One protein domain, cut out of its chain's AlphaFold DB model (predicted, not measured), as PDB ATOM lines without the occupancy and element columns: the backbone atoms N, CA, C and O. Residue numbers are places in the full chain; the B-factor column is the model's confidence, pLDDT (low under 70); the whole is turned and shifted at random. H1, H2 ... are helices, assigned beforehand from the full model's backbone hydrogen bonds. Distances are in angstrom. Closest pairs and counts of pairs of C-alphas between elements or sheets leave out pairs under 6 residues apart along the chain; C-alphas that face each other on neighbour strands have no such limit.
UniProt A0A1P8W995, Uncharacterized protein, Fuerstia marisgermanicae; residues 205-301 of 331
ATOM      1  N   GLY A 205     272.963 161.373  97.928       63.59
ATOM      2  CA  GLY A 205     273.333 162.462  98.833       63.59
ATOM      3  C   GLY A 205     274.823 162.441  99.162       63.59
ATOM      4  O   GLY A 205     275.522 163.410  98.886       63.59
ATOM      5  N   TYR A 206     275.346 161.314  99.648       66.12
ATOM      6  CA  TYR A 206     276.781 161.155  99.917       66.12
ATOM      7  C   TYR A 206     277.663 161.357  98.663       66.12
ATOM      8  O   TYR A 206     278.717 161.987  98.734       66.12
ATOM      9  N   LYS A 207     277.218 160.916  97.476       71.19
ATOM     10  CA  LYS A 207     277.933 161.150  96.206       71.19
ATOM     11  C   LYS A 207     278.007 162.634  95.855       71.19
ATOM     12  O   LYS A 207     279.068 163.119  95.463       71.19
ATOM     13  N   ALA A 208     276.875 163.327  95.961       73.75
ATOM     14  CA  ALA A 208     276.787 164.762  95.727       73.75
ATOM     15  C   ALA A 208     277.619 165.526  96.765       73.75
ATOM     16  O   ALA A 208     278.346 166.443  96.405       73.75
ATOM     17  N   GLN A 209     277.617 165.089  98.028       80.56
ATOM     18  CA  GLN A 209     278.465 165.670  99.062       80.56
ATOM     19  C   GLN A 209     279.944 165.565  98.679       80.56
ATOM     20  O   GLN A 209     280.635 166.575  98.649       80.56
ATOM     21  N   LEU A 210     280.434 164.380  98.313       81.06
ATOM     22  CA  LEU A 210     281.838 164.222  97.927       81.06
ATOM     23  C   LEU A 210     282.198 165.040  96.682       81.06
ATOM     24  O   LEU A 210     283.161 165.800  96.712       81.06
ATOM     25  N   ARG A 211     281.429 164.910  95.596       81.69
ATOM     26  CA  ARG A 211     281.776 165.502  94.295       81.69
ATOM     27  C   ARG A 211     281.449 166.991  94.208       81.69
ATOM     28  O   ARG A 211     282.264 167.769  93.712       81.69
ATOM     29  N   ASP A 212     280.247 167.368  94.628       82.31
ATOM     30  CA  ASP A 212     279.665 168.682  94.351       82.31
ATOM     31  C   ASP A 212     279.933 169.670  95.488       82.31
ATOM     32  O   ASP A 212     280.191 170.834  95.194       82.31
ATOM     33  N   VAL A 213     279.979 169.205  96.742       83.00
ATOM     34  CA  VAL A 213     280.237 170.050  97.924       83.00
ATOM     35  C   VAL A 213     281.725 170.040  98.295       83.00
ATOM     36  O   VAL A 213     282.387 171.075  98.277       83.00
ATOM     37  N   LEU A 214     282.294 168.859  98.551       86.12
ATOM     38  CA  LEU A 214     283.662 168.707  99.068       86.12
ATOM     39  C   LEU A 214     284.741 168.652  97.980       86.12
ATOM     40  O   LEU A 214     285.928 168.702  98.288       86.12
ATOM     41  N   LYS A 215     284.340 168.532  96.709       86.75
ATOM     42  CA  LYS A 215     285.226 168.397  95.536       86.75
ATOM     43  C   LYS A 215     286.220 167.228  95.621       86.75
ATOM     44  O   LYS A 215     287.222 167.212  94.907       86.75
ATOM     45  N   LEU A 216     285.916 166.211  96.424       83.19
ATOM     46  CA  LEU A 216     286.673 164.968  96.508       83.19
ATOM     47  C   LEU A 216     286.326 164.078  95.310       83.19
ATOM     48  O   LEU A 216     285.163 163.748  95.064       83.19
ATOM     49  N   ARG A 217     287.349 163.696  94.539       76.19
ATOM     50  CA  ARG A 217     287.211 162.876  93.326       76.19
ATOM     51  C   ARG A 217     287.876 161.520  93.526       76.19
ATOM     52  O   ARG A 217     288.968 161.439  94.074       76.19
ATOM     53  N   GLY A 218     287.233 160.467  93.031       68.00
ATOM     54  CA  GLY A 218     287.737 159.096  93.097       68.00
ATOM     55  C   GLY A 218     286.707 158.133  93.679       68.00
ATOM     56  O   GLY A 218     285.754 158.538  94.336       68.00
ATOM     57  N   THR A 219     286.883 156.841  93.411       65.06
ATOM     58  CA  THR A 219     285.972 155.784  93.881       65.06
ATOM     59  C   THR A 219     286.373 155.203  95.236       65.06
ATOM     60  O   THR A 219     285.565 154.507  95.840       65.06
ATOM     61  N   LYS A 220     287.574 155.530  95.737       71.44
ATOM     62  CA  LYS A 220     288.203 154.950  96.940       71.44
ATOM     63  C   LYS A 220     288.327 155.934  98.113       71.44
ATOM     64  O   LYS A 220     289.201 155.774  98.959       71.44
ATOM     65  N   ILE A 221     287.485 156.967  98.153       75.00
ATOM     66  CA  ILE A 221     287.491 157.961  99.236       75.00
ATOM     67  C   ILE A 221     286.948 157.311 100.515       75.00
ATOM     68  O   ILE A 221     285.807 156.847 100.552       75.00
ATOM     69  N   THR A 222     287.764 157.264 101.570       76.12
ATOM     70  CA  THR A 222     287.354 156.716 102.872       76.12
ATOM     71  C   THR A 222     286.614 157.754 103.710       76.12
ATOM     72  O   THR A 222     286.703 158.959 103.465       76.12
ATOM     73  N   VAL A 223     285.918 157.308 104.760       79.38
ATOM     74  CA  VAL A 223     285.288 158.231 105.723       79.38
ATOM     75  C   VAL A 223     286.317 159.172 106.357       79.38
ATOM     76  O   VAL A 223     286.061 160.365 106.504       79.38
ATOM     77  N   ARG A 224     287.508 158.651 106.675       82.50
ATOM     78  CA  ARG A 224     288.621 159.427 107.243       82.50
ATOM     79  C   ARG A 224     289.207 160.447 106.260       82.50
ATOM     80  O   ARG A 224     289.739 161.451 106.716       82.50
ATOM     81  N   ASP A 225     289.065 160.239 104.947       81.62
ATOM     82  CA  ASP A 225     289.442 161.235 103.926       81.62
ATOM     83  C   ASP A 225     288.368 162.325 103.780       81.62
ATOM     84  O   ASP A 225     288.678 163.499 103.592       81.62
ATOM     85  N   MET A 226     287.095 161.935 103.887       87.00
ATOM     86  CA  MET A 226     285.947 162.832 103.752       87.00
ATOM     87  C   MET A 226     285.817 163.799 104.935       87.00
ATOM     88  O   MET A 226     285.560 164.985 104.734       87.00
ATOM     89  N   LEU A 227     286.023 163.317 106.163       87.94
ATOM     90  CA  LEU A 227     285.791 164.080 107.394       87.94
ATOM     91  C   LEU A 227     286.564 165.402 107.499       87.94
ATOM     92  O   LEU A 227     285.934 166.416 107.801       87.94
ATOM     93  N   PRO A 228     287.886 165.442 107.241       88.00
ATOM     94  CA  PRO A 228     288.631 166.694 107.228       88.00
ATOM     95  C   PRO A 228     288.030 167.721 106.267       88.00
ATOM     96  O   PRO A 228     287.825 168.869 106.658       88.00
ATOM     97  N   ALA A 229     287.702 167.294 105.043       88.69
ATOM     98  CA  ALA A 229     287.121 168.165 104.030       88.69
ATOM     99  C   ALA A 229     285.726 168.650 104.446       88.69
ATOM    100  O   ALA A 229     285.425 169.832 104.302       88.69
ATOM    101  N   LEU A 230     284.898 167.765 105.011       90.00
ATOM    102  CA  LEU A 230     283.562 168.095 105.507       90.00
ATOM    103  C   LEU A 230     283.607 169.149 106.613       90.00
ATOM    104  O   LEU A 230     282.891 170.146 106.544       90.00
ATOM    105  N   TYR A 231     284.459 168.946 107.616       91.38
ATOM    106  CA  TYR A 231     284.571 169.858 108.754       91.38
ATOM    107  C   TYR A 231     285.165 171.200 108.344       91.38
ATOM    108  O   TYR A 231     284.635 172.238 108.729       91.38
ATOM    109  N   GLN A 232     286.191 171.194 107.492       89.31
ATOM    110  CA  GLN A 232     286.755 172.420 106.942       89.31
ATOM    111  C   GLN A 232     285.720 173.200 106.121       89.31
ATOM    112  O   GLN A 232     285.549 174.399 106.336       89.31
ATOM    113  N   HIS A 233     285.000 172.525 105.219       87.81
ATOM    114  CA  HIS A 233     283.987 173.151 104.372       87.81
ATOM    115  C   HIS A 233     282.864 173.778 105.210       87.81
ATOM    116  O   HIS A 233     282.508 174.939 105.015       87.81
ATOM    117  N   ALA A 234     282.364 173.049 106.207       88.81
ATOM    118  CA  ALA A 234     281.327 173.525 107.114       88.81
ATOM    119  C   ALA A 234     281.836 174.489 108.203       88.81
ATOM    120  O   ALA A 234     281.024 174.968 108.988       88.81
ATOM    121  N   ARG A 235     283.146 174.773 108.289       88.31
ATOM    122  CA  ARG A 235     283.775 175.507 109.408       88.31
ATOM    123  C   ARG A 235     283.440 174.911 110.785       88.31
ATOM    124  O   ARG A 235     283.297 175.629 111.769       88.31
ATOM    125  N   TYR A 236     283.295 173.592 110.845       87.94
ATOM    126  CA  TYR A 236     283.065 172.858 112.083       87.94
ATOM    127  C   TYR A 236     284.409 172.515 112.750       87.94
ATOM    128  O   TYR A 236     285.343 172.135 112.036       87.94
ATOM    129  N   PRO A 237     284.541 172.617 114.088       85.31
ATOM    130  CA  PRO A 237     285.782 172.281 114.782       85.31
ATOM    131  C   PRO A 237     286.249 170.859 114.461       85.31
ATOM    132  O   PRO A 237     285.521 169.883 114.656       85.31
ATOM    133  N   ARG A 238     287.480 170.739 113.954       77.56
ATOM    134  CA  ARG A 238     288.066 169.447 113.599       77.56
ATOM    135  C   ARG A 238     288.640 168.775 114.855       77.56
ATOM    136  O   ARG A 238     289.452 169.397 115.536       77.56
ATOM    137  N   PRO A 239     288.304 167.504 115.143       74.31
ATOM    138  CA  PRO A 239     289.015 166.722 116.150       74.31
ATOM    139  C   PRO A 239     290.495 166.604 115.769       74.31
ATOM    140  O   PRO A 239     290.803 166.323 114.608       74.31
ATOM    141  N   GLY A 240     291.402 166.806 116.728       70.38
ATOM    142  CA  GLY A 240     292.838 166.948 116.457       70.38
ATOM    143  C   GLY A 240     293.430 165.821 115.602       70.38
ATOM    144  O   GLY A 240     294.065 166.098 114.586       70.38
ATOM    145  N   ASN A 241     293.162 164.554 115.945       77.06
ATOM    146  CA  ASN A 241     293.745 163.404 115.249       77.06
ATOM    147  C   ASN A 241     292.700 162.395 114.741       77.06
ATOM    148  O   ASN A 241     292.612 161.264 115.212       77.06
ATOM    149  N   LEU A 242     291.940 162.800 113.718       76.75
ATOM    150  CA  LEU A 242     290.976 161.935 113.016       76.75
ATOM    151  C   LEU A 242     291.571 160.613 112.491       76.75
ATOM    152  O   LEU A 242     290.825 159.654 112.306       76.75
ATOM    153  N   ALA A 243     292.879 160.553 112.220       71.19
ATOM    154  CA  ALA A 243     293.521 159.343 111.706       71.19
ATOM    155  C   ALA A 243     293.584 158.230 112.764       71.19
ATOM    156  O   ALA A 243     293.399 157.064 112.422       71.19
ATOM    157  N   ASN A 244     293.764 158.607 114.033       75.00
ATOM    158  CA  ASN A 244     293.934 157.678 115.151       75.00
ATOM    159  C   ASN A 244     292.650 157.448 115.959       75.00
ATOM    160  O   ASN A 244     292.649 156.632 116.874       75.00
ATOM    161  N   MET A 245     291.565 158.155 115.639       83.81
ATOM    162  CA  MET A 245     290.277 157.941 116.294       83.81
ATOM    163  C   MET A 245     289.707 156.564 115.950       83.81
ATOM    164  O   MET A 245     289.737 156.126 114.791       83.81
ATOM    165  N   SER A 246     289.110 155.931 116.955       83.56
ATOM    166  CA  SER A 246     288.251 154.758 116.815       83.56
ATOM    167  C   SER A 246     287.089 155.037 115.852       83.56
ATOM    168  O   SER A 246     286.646 156.177 115.665       83.56
ATOM    169  N   ASN A 247     286.538 153.995 115.229       81.75
ATOM    170  CA  ASN A 247     285.319 154.121 114.429       81.75
ATOM    171  C   ASN A 247     284.138 154.616 115.274       81.75
ATOM    172  O   ASN A 247     283.293 155.360 114.769       81.75
ATOM    173  N   ARG A 248     284.104 154.268 116.568       84.25
ATOM    174  CA  ARG A 248     283.100 154.778 117.505       84.25
ATOM    175  C   ARG A 248     283.214 156.289 117.684       84.25
ATOM    176  O   ARG A 248     282.220 156.986 117.488       84.25
ATOM    177  N   GLU A 249     284.407 156.794 117.988       87.94
ATOM    178  CA  GLU A 249     284.658 158.231 118.148       87.94
ATOM    179  C   GLU A 249     284.368 159.003 116.860       87.94
ATOM    180  O   GLU A 249     283.787 160.089 116.899       87.94
ATOM    181  N   ILE A 250     284.714 158.437 115.700       87.81
ATOM    182  CA  ILE A 250     284.349 159.030 114.414       87.81
ATOM    183  C   ILE A 250     282.829 159.084 114.240       87.81
ATOM    184  O   ILE A 250     282.296 160.115 113.823       87.81
ATOM    185  N   GLY A 251     282.123 157.998 114.551       88.25
ATOM    186  CA  GLY A 251     280.666 157.962 114.479       88.25
ATOM    187  C   GLY A 251     280.017 158.996 115.402       88.25
ATOM    188  O   GLY A 251     279.120 159.727 114.982       88.25
ATOM    189  N   ASP A 252     280.504 159.129 116.634       89.69
ATOM    190  CA  ASP A 252     280.012 160.127 117.589       89.69
ATOM    191  C   ASP A 252     280.322 161.568 117.139       89.69
ATOM    192  O   ASP A 252     279.469 162.460 117.248       89.69
ATOM    193  N   SER A 253     281.493 161.789 116.536       91.12
ATOM    194  CA  SER A 253     281.869 163.066 115.921       91.12
ATOM    195  C   SER A 253     280.933 163.432 114.760       91.12
ATOM    196  O   SER A 253     280.408 164.547 114.724       91.12
ATOM    197  N   LEU A 254     280.632 162.479 113.868       90.19
ATOM    198  CA  LEU A 254     279.693 162.667 112.756       90.19
ATOM    199  C   LEU A 254     278.269 162.972 113.228       90.19
ATOM    200  O   LEU A 254     277.600 163.828 112.649       90.19
ATOM    201  N   ILE A 255     277.791 162.297 114.278       90.94
ATOM    202  CA  ILE A 255     276.471 162.574 114.866       90.94
ATOM    203  C   ILE A 255     276.425 163.999 115.420       90.94
ATOM    204  O   ILE A 255     275.453 164.721 115.182       90.94
ATOM    205  N   SER A 256     277.477 164.410 116.128       91.62
ATOM    206  CA  SER A 256     277.591 165.754 116.700       91.62
ATOM    207  C   SER A 256     277.598 166.823 115.609       91.62
ATOM    208  O   SER A 256     276.840 167.792 115.689       91.62
ATOM    209  N   PHE A 257     278.358 166.590 114.537       92.69
ATOM    210  CA  PHE A 257     278.353 167.422 113.339       92.69
ATOM    211  C   PHE A 257     276.952 167.545 112.724       92.69
ATOM    212  O   PHE A 257     276.456 168.653 112.517       92.69
ATOM    213  N   CYS A 258     276.275 166.418 112.483       91.81
ATOM    214  CA  CYS A 258     274.932 166.408 111.899       91.81
ATOM    215  C   CYS A 258     273.937 167.203 112.756       91.81
ATOM    216  O   CYS A 258     273.156 167.993 112.229       91.81
ATOM    217  N   ARG A 259     273.990 167.034 114.085       90.88
ATOM    218  CA  ARG A 259     273.159 167.795 115.026       90.88
ATOM    219  C   ARG A 259     273.451 169.291 114.935       90.88
ATOM    220  O   ARG A 259     272.513 170.081 114.894       90.88
ATOM    221  N   HIS A 260     274.725 169.676 114.867       90.00
ATOM    222  CA  HIS A 260     275.134 171.072 114.732       90.00
ATOM    223  C   HIS A 260     274.569 171.716 113.463       90.00
ATOM    224  O   HIS A 260     273.935 172.766 113.545       90.00
ATOM    225  N   VAL A 261     274.722 171.060 112.308       89.00
ATOM    226  CA  VAL A 261     274.182 171.560 111.035       89.00
ATOM    227  C   VAL A 261     272.658 171.706 111.108       89.00
ATOM    228  O   VAL A 261     272.130 172.747 110.722       89.00
ATOM    229  N   CYS A 262     271.939 170.721 111.661       87.62
ATOM    230  CA  CYS A 262     270.486 170.820 111.841       87.62
ATOM    231  C   CYS A 262     270.077 172.013 112.721       87.62
ATOM    232  O   CYS A 262     269.151 172.740 112.366       87.62
ATOM    233  N   MET A 263     270.774 172.246 113.838       86.56
ATOM    234  CA  MET A 263     270.484 173.376 114.732       86.56
ATOM    235  C   MET A 263     270.725 174.728 114.053       86.56
ATOM    236  O   MET A 263     269.892 175.623 114.173       86.56
ATOM    237  N   GLN A 264     271.826 174.880 113.312       84.00
ATOM    238  CA  GLN A 264     272.123 176.126 112.595       84.00
ATOM    239  C   GLN A 264     271.088 176.414 111.503       84.00
ATOM    240  O   GLN A 264     270.668 177.556 111.328       84.00
ATOM    241  N   ARG A 265     270.601 175.374 110.817       80.31
ATOM    242  CA  ARG A 265     269.526 175.515 109.825       80.31
ATOM    243  C   ARG A 265     268.195 175.928 110.441       80.31
ATOM    244  O   ARG A 265     267.504 176.747 109.850       80.31
ATOM    245  N   GLY A 266     267.868 175.405 111.622       76.25
ATOM    246  CA  GLY A 266     266.686 175.829 112.375       76.25
ATOM    247  C   GLY A 266     266.777 177.261 112.912       76.25
ATOM    248  O   GLY A 266     265.747 177.867 113.169       76.25
ATOM    249  N   ARG A 267     267.992 177.811 113.071       71.31
ATOM    250  CA  ARG A 267     268.212 179.210 113.472       71.31
ATOM    251  C   ARG A 267     268.175 180.177 112.297       71.31
ATOM    252  O   ARG A 267     267.611 181.245 112.447       71.31
ATOM    253  N   GLY A 268     268.702 179.800 111.130       60.31
ATOM    254  CA  GLY A 268     268.721 180.652 109.932       60.31
ATOM    255  C   GLY A 268     267.353 180.990 109.327       60.31
ATOM    256  O   GLY A 268     267.293 181.713 108.338       60.31
ATOM    257  N   THR A 269     266.260 180.475 109.892       60.22
ATOM    258  CA  THR A 269     264.890 180.934 109.617       60.22
ATOM    259  C   THR A 269     264.507 182.167 110.444       60.22
ATOM    260  O   THR A 269     263.455 182.751 110.193       60.22
ATOM    261  N   GLN A 270     265.337 182.585 111.407       63.38
ATOM    262  CA  GLN A 270     265.147 183.817 112.165       63.38
ATOM    263  C   GLN A 270     265.758 185.033 111.446       63.38
ATOM    264  O   GLN A 270     266.838 184.928 110.850       63.38
ATOM    265  N   PRO A 271     265.102 186.208 111.511       48.91
ATOM    266  CA  PRO A 271     265.622 187.439 110.923       48.91
ATOM    267  C   PRO A 271     267.010 187.789 111.484       48.91
ATOM    268  O   PRO A 271     267.204 187.826 112.694       48.91
ATOM    269  N   GLY A 272     267.979 188.061 110.603       63.22
ATOM    270  CA  GLY A 272     269.317 188.545 110.979       63.22
ATOM    271  C   GLY A 272     270.389 187.472 111.205       63.22
ATOM    272  O   GLY A 272     271.563 187.814 111.329       63.22
ATOM    273  N   THR A 273     270.045 186.181 111.197       63.94
ATOM    274  CA  THR A 273     271.037 185.092 111.289       63.94
ATOM    275  C   THR A 273     271.328 184.480 109.922       63.94
ATOM    276  O   THR A 273     270.450 183.878 109.309       63.94
ATOM    277  N   SER A 274     272.570 184.594 109.442       67.12
ATOM    278  CA  SER A 274     273.018 183.930 108.215       67.12
ATOM    279  C   SER A 274     273.733 182.615 108.535       67.12
ATOM    280  O   SER A 274     274.626 182.540 109.378       67.12
ATOM    281  N   ILE A 275     273.326 181.544 107.856       75.88
ATOM    282  CA  ILE A 275     273.997 180.245 107.954       75.88
ATOM    283  C   ILE A 275     275.310 180.338 107.163       75.88
ATOM    284  O   ILE A 275     275.289 180.821 106.026       75.88
ATOM    285  N   PRO A 276     276.449 179.850 107.694       80.00
ATOM    286  CA  PRO A 276     277.681 179.768 106.920       80.00
ATOM    287  C   PRO A 276     277.449 179.025 105.600       80.00
ATOM    288  O   PRO A 276     276.883 177.932 105.602       80.00
ATOM    289  N   LYS A 277     277.927 179.585 104.480       81.50
ATOM    290  CA  LYS A 277     277.717 179.033 103.126       81.50
ATOM    291  C   LYS A 277     278.019 177.529 103.027       81.50
ATOM    292  O   LYS A 277     277.252 176.781 102.441       81.50
ATOM    293  N   GLY A 278     279.093 177.064 103.663       81.88
ATOM    294  CA  GLY A 278     279.436 175.641 103.630       81.88
ATOM    295  C   GLY A 278     278.475 174.726 104.404       81.88
ATOM    296  O   GLY A 278     278.365 173.547 104.096       81.88
ATOM    297  N   MET A 279     277.739 175.241 105.394       84.44
ATOM    298  CA  MET A 279     276.681 174.475 106.066       84.44
ATOM    299  C   MET A 279     275.364 174.492 105.283       84.44
ATOM    300  O   MET A 279     274.612 173.521 105.358       84.44
ATOM    301  N   SER A 280     275.070 175.563 104.538       84.31
ATOM    302  CA  SER A 280     273.843 175.644 103.734       84.31
ATOM    303  C   SER A 280     273.878 174.736 102.498       84.31
ATOM    304  O   SER A 280     272.826 174.264 102.069       84.31
ATOM    305  N   GLU A 281     275.070 174.421 101.980       86.69
ATOM    306  CA  GLU A 281     275.284 173.476 100.870       86.69
ATOM    307  C   GLU A 281     275.109 171.996 101.276       86.69
ATOM    308  O   GLU A 281     274.942 171.128 100.417       86.69
ATOM    309  N   ILE A 282     275.087 171.684 102.577       86.94
ATOM    310  CA  ILE A 282     274.857 170.325 103.083       86.94
ATOM    311  C   ILE A 282     273.354 170.089 103.201       86.94
ATOM    312  O   ILE A 282     272.696 170.671 104.060       86.94
ATOM    313  N   THR A 283     272.779 169.228 102.362       85.56
ATOM    314  CA  THR A 283     271.319 169.013 102.297       85.56
ATOM    315  C   THR A 283     270.796 168.062 103.391       85.56
ATOM    316  O   THR A 283     271.583 167.319 103.987       85.56
ATOM    317  N   PRO A 284     269.478 168.037 103.680       82.69
ATOM    318  CA  PRO A 284     268.896 167.078 104.624       82.69
ATOM    319  C   PRO A 284     269.168 165.613 104.247       82.69
ATOM    320  O   PRO A 284     269.424 164.783 105.118       82.69
ATOM    321  N   GLU A 285     269.193 165.299 102.950       76.75
ATOM    322  CA  GLU A 285     269.517 163.964 102.442       76.75
ATOM    323  C   GLU A 285     270.963 163.582 102.782       76.75
ATOM    324  O   GLU A 285     271.208 162.472 103.258       76.75
ATOM    325  N   MET A 286     271.913 164.515 102.615       83.06
ATOM    326  CA  MET A 286     273.314 164.311 103.004       83.06
ATOM    327  C   MET A 286     273.449 164.071 104.511       83.06
ATOM    328  O   MET A 286     274.197 163.188 104.927       83.06
ATOM    329  N   ILE A 287     272.702 164.814 105.334       85.50
ATOM    330  CA  ILE A 287     272.691 164.634 106.794       85.50
ATOM    331  C   ILE A 287     272.172 163.239 107.161       85.50
ATOM    332  O   ILE A 287     272.801 162.543 107.958       85.50
ATOM    333  N   SER A 288     271.065 162.798 106.558       81.00
ATOM    334  CA  SER A 288     270.529 161.444 106.763       81.00
ATOM    335  C   SER A 288     271.558 160.365 106.392       81.00
ATOM    336  O   SER A 288     271.737 159.393 107.132       81.00
ATOM    337  N   ASP A 289     272.269 160.530 105.273       77.62
ATOM    338  CA  ASP A 289     273.308 159.585 104.849       77.62
ATOM    339  C   ASP A 289     274.498 159.552 105.823       77.62
ATOM    340  O   ASP A 289     274.954 158.465 106.189       77.62
ATOM    341  N   LEU A 290     274.955 160.714 106.303       85.38
ATOM    342  CA  LEU A 290     276.017 160.823 107.309       85.38
ATOM    343  C   LEU A 290     275.615 160.196 108.652       85.38
ATOM    344  O   LEU A 290     276.421 159.505 109.272       85.38
ATOM    345  N   GLN A 291     274.368 160.375 109.091       84.94
ATOM    346  CA  GLN A 291     273.856 159.745 110.312       84.94
ATOM    347  C   GLN A 291     273.797 158.220 110.193       84.94
ATOM    348  O   GLN A 291     274.135 157.514 111.144       84.94
ATOM    349  N   LYS A 292     273.384 157.695 109.032       77.31
ATOM    350  CA  LYS A 292     273.412 156.250 108.762       77.31
ATOM    351  C   LYS A 292     274.846 155.728 108.809       77.31
ATOM    352  O   LYS A 292     275.101 154.759 109.510       77.31
ATOM    353  N   LEU A 293     275.776 156.411 108.137       78.69
ATOM    354  CA  LEU A 293     277.198 156.068 108.147       78.69
ATOM    355  C   LEU A 293     277.782 156.060 109.568       78.69
ATOM    356  O   LEU A 293     278.488 155.127 109.937       78.69
ATOM    357  N   ALA A 294     277.447 157.059 110.383       84.00
ATOM    358  CA  ALA A 294     277.885 157.140 111.770       84.00
ATOM    359  C   ALA A 294     277.396 155.957 112.618       84.00
ATOM    360  O   ALA A 294     278.168 155.392 113.391       84.00
ATOM    361  N   LYS A 295     276.127 155.554 112.458       79.69
ATOM    362  CA  LYS A 295     275.583 154.363 113.129       79.69
ATOM    363  C   LYS A 295     276.347 153.105 112.726       79.69
ATOM    364  O   LYS A 295     276.687 152.315 113.602       79.69
ATOM    365  N   THR A 296     276.652 152.940 111.438       72.38
ATOM    366  CA  THR A 296     277.391 151.763 110.973       72.38
ATOM    367  C   THR A 296     278.830 151.749 111.489       72.38
ATOM    368  O   THR A 296     279.284 150.718 111.963       72.38
ATOM    369  N   LEU A 297     279.528 152.891 111.516       76.31
ATOM    370  CA  LEU A 297     280.879 152.975 112.093       76.31
ATOM    371  C   LEU A 297     280.906 152.583 113.573       76.31
ATOM    372  O   LEU A 297     281.800 151.865 114.010       76.31
ATOM    373  N   LYS A 298     279.898 152.996 114.345       79.31
ATOM    374  CA  LYS A 298     279.777 152.588 115.749       79.31
ATOM    375  C   LYS A 298     279.545 151.083 115.907       79.31
ATOM    376  O   LYS A 298     280.005 150.521 116.894       79.31
ATOM    377  N   ALA A 299     278.839 150.457 114.967       67.69
ATOM    378  CA  ALA A 299     278.583 149.018 114.978       67.69
ATOM    379  C   ALA A 299     279.808 148.186 114.553       67.69
ATOM    380  O   ALA A 299     279.995 147.091 115.071       67.69
ATOM    381  N   ASP A 300     280.650 148.706 113.653       64.06
ATOM    382  CA  ASP A 300     281.844 148.005 113.156       64.06
ATOM    383  C   ASP A 300     282.915 147.755 114.236       64.06
ATOM    384  O   ASP A 300     283.683 146.798 114.134       64.06
ATOM    385  N   GLY A 301     283.024 148.641 115.234       66.00
ATOM    386  CA  GLY A 301     284.183 148.680 116.135       66.00
ATOM    387  C   GLY A 301     285.492 149.038 115.409       66.00
ATOM    388  O   GLY A 301     285.482 149.476 114.258       66.00
TER     389      GLY A 301
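AT A GLANCE: This is residues 205 to 301 of the 331 residues of an uncharacterized protein of Fuerstia marisgermanicae (UniProt A0A1P8W995). Two long helices, H3 and H5, lie side by side and run opposite ways. The shorter H1 and H2 are grouped on one side of this pair, with H1 packed steeply on the first part of H5, while the one-turn H4 lies close to both H2 and H3. The turn around Pro 271, beyond the end of H3, makes one tip of the longest axis. The 97 printed residues hold five named helices, H1 to H5 in chain order, and no named strand: the class is all helix. The whole is compact, with a radius of gyration of the C-alphas of 13.3 A, yet elongated, spanning 43 by 25 by 24 A.

IN THESE COORDINATES: H3, residues 247 to 267, measures 30.4 A from C-alpha 247 at (285.319, 154.121, 114.429) to C-alpha 267 at (268.212, 179.210, 113.472). H5, residues 284 to 300, measures 24.6 A and ends at (281.844, 148.005, 113.156). H2 is residues 223 to 233, 15.0 A; H1 is residues 205 to 213; H4 is residues 277 to 280.

HOW THE PARTS SIT: H3 and H5 touch, closest at the C-alphas of Gly 251 and Ala 294, 4.0 A, at a shallow tilt of 21 degrees, opposite ways. H5 touches H1 with residues 285 to 290 alone; the closest C-alphas, Met 286 and Gly 205, are 4.6 A apart, and the tilt is steep, 65 degrees. H2 and H3 are near each other, with 12 pairs of C-alphas within 10 A. H4 is close to but not clearly touching H2, closest at the C-alphas of Gly 278 and His 233, 5.2 A. Every O i to N i+4 pair is within hydrogen-bond range in H1, H3 and H5, and 5 of 7 in H2; H4 is too short for one.

THE WHOLE: The C-alphas of Pro 271 and Gly 301 are the farthest apart, 43.3 A. The printed part has no cut; the link from H2 to H3, residues 234 to 246, is long. Mean pLDDT of the printed part is 80.1, with residues 205 to 206, 218 to 219, 268 to 274 and 299 to 301 under 70.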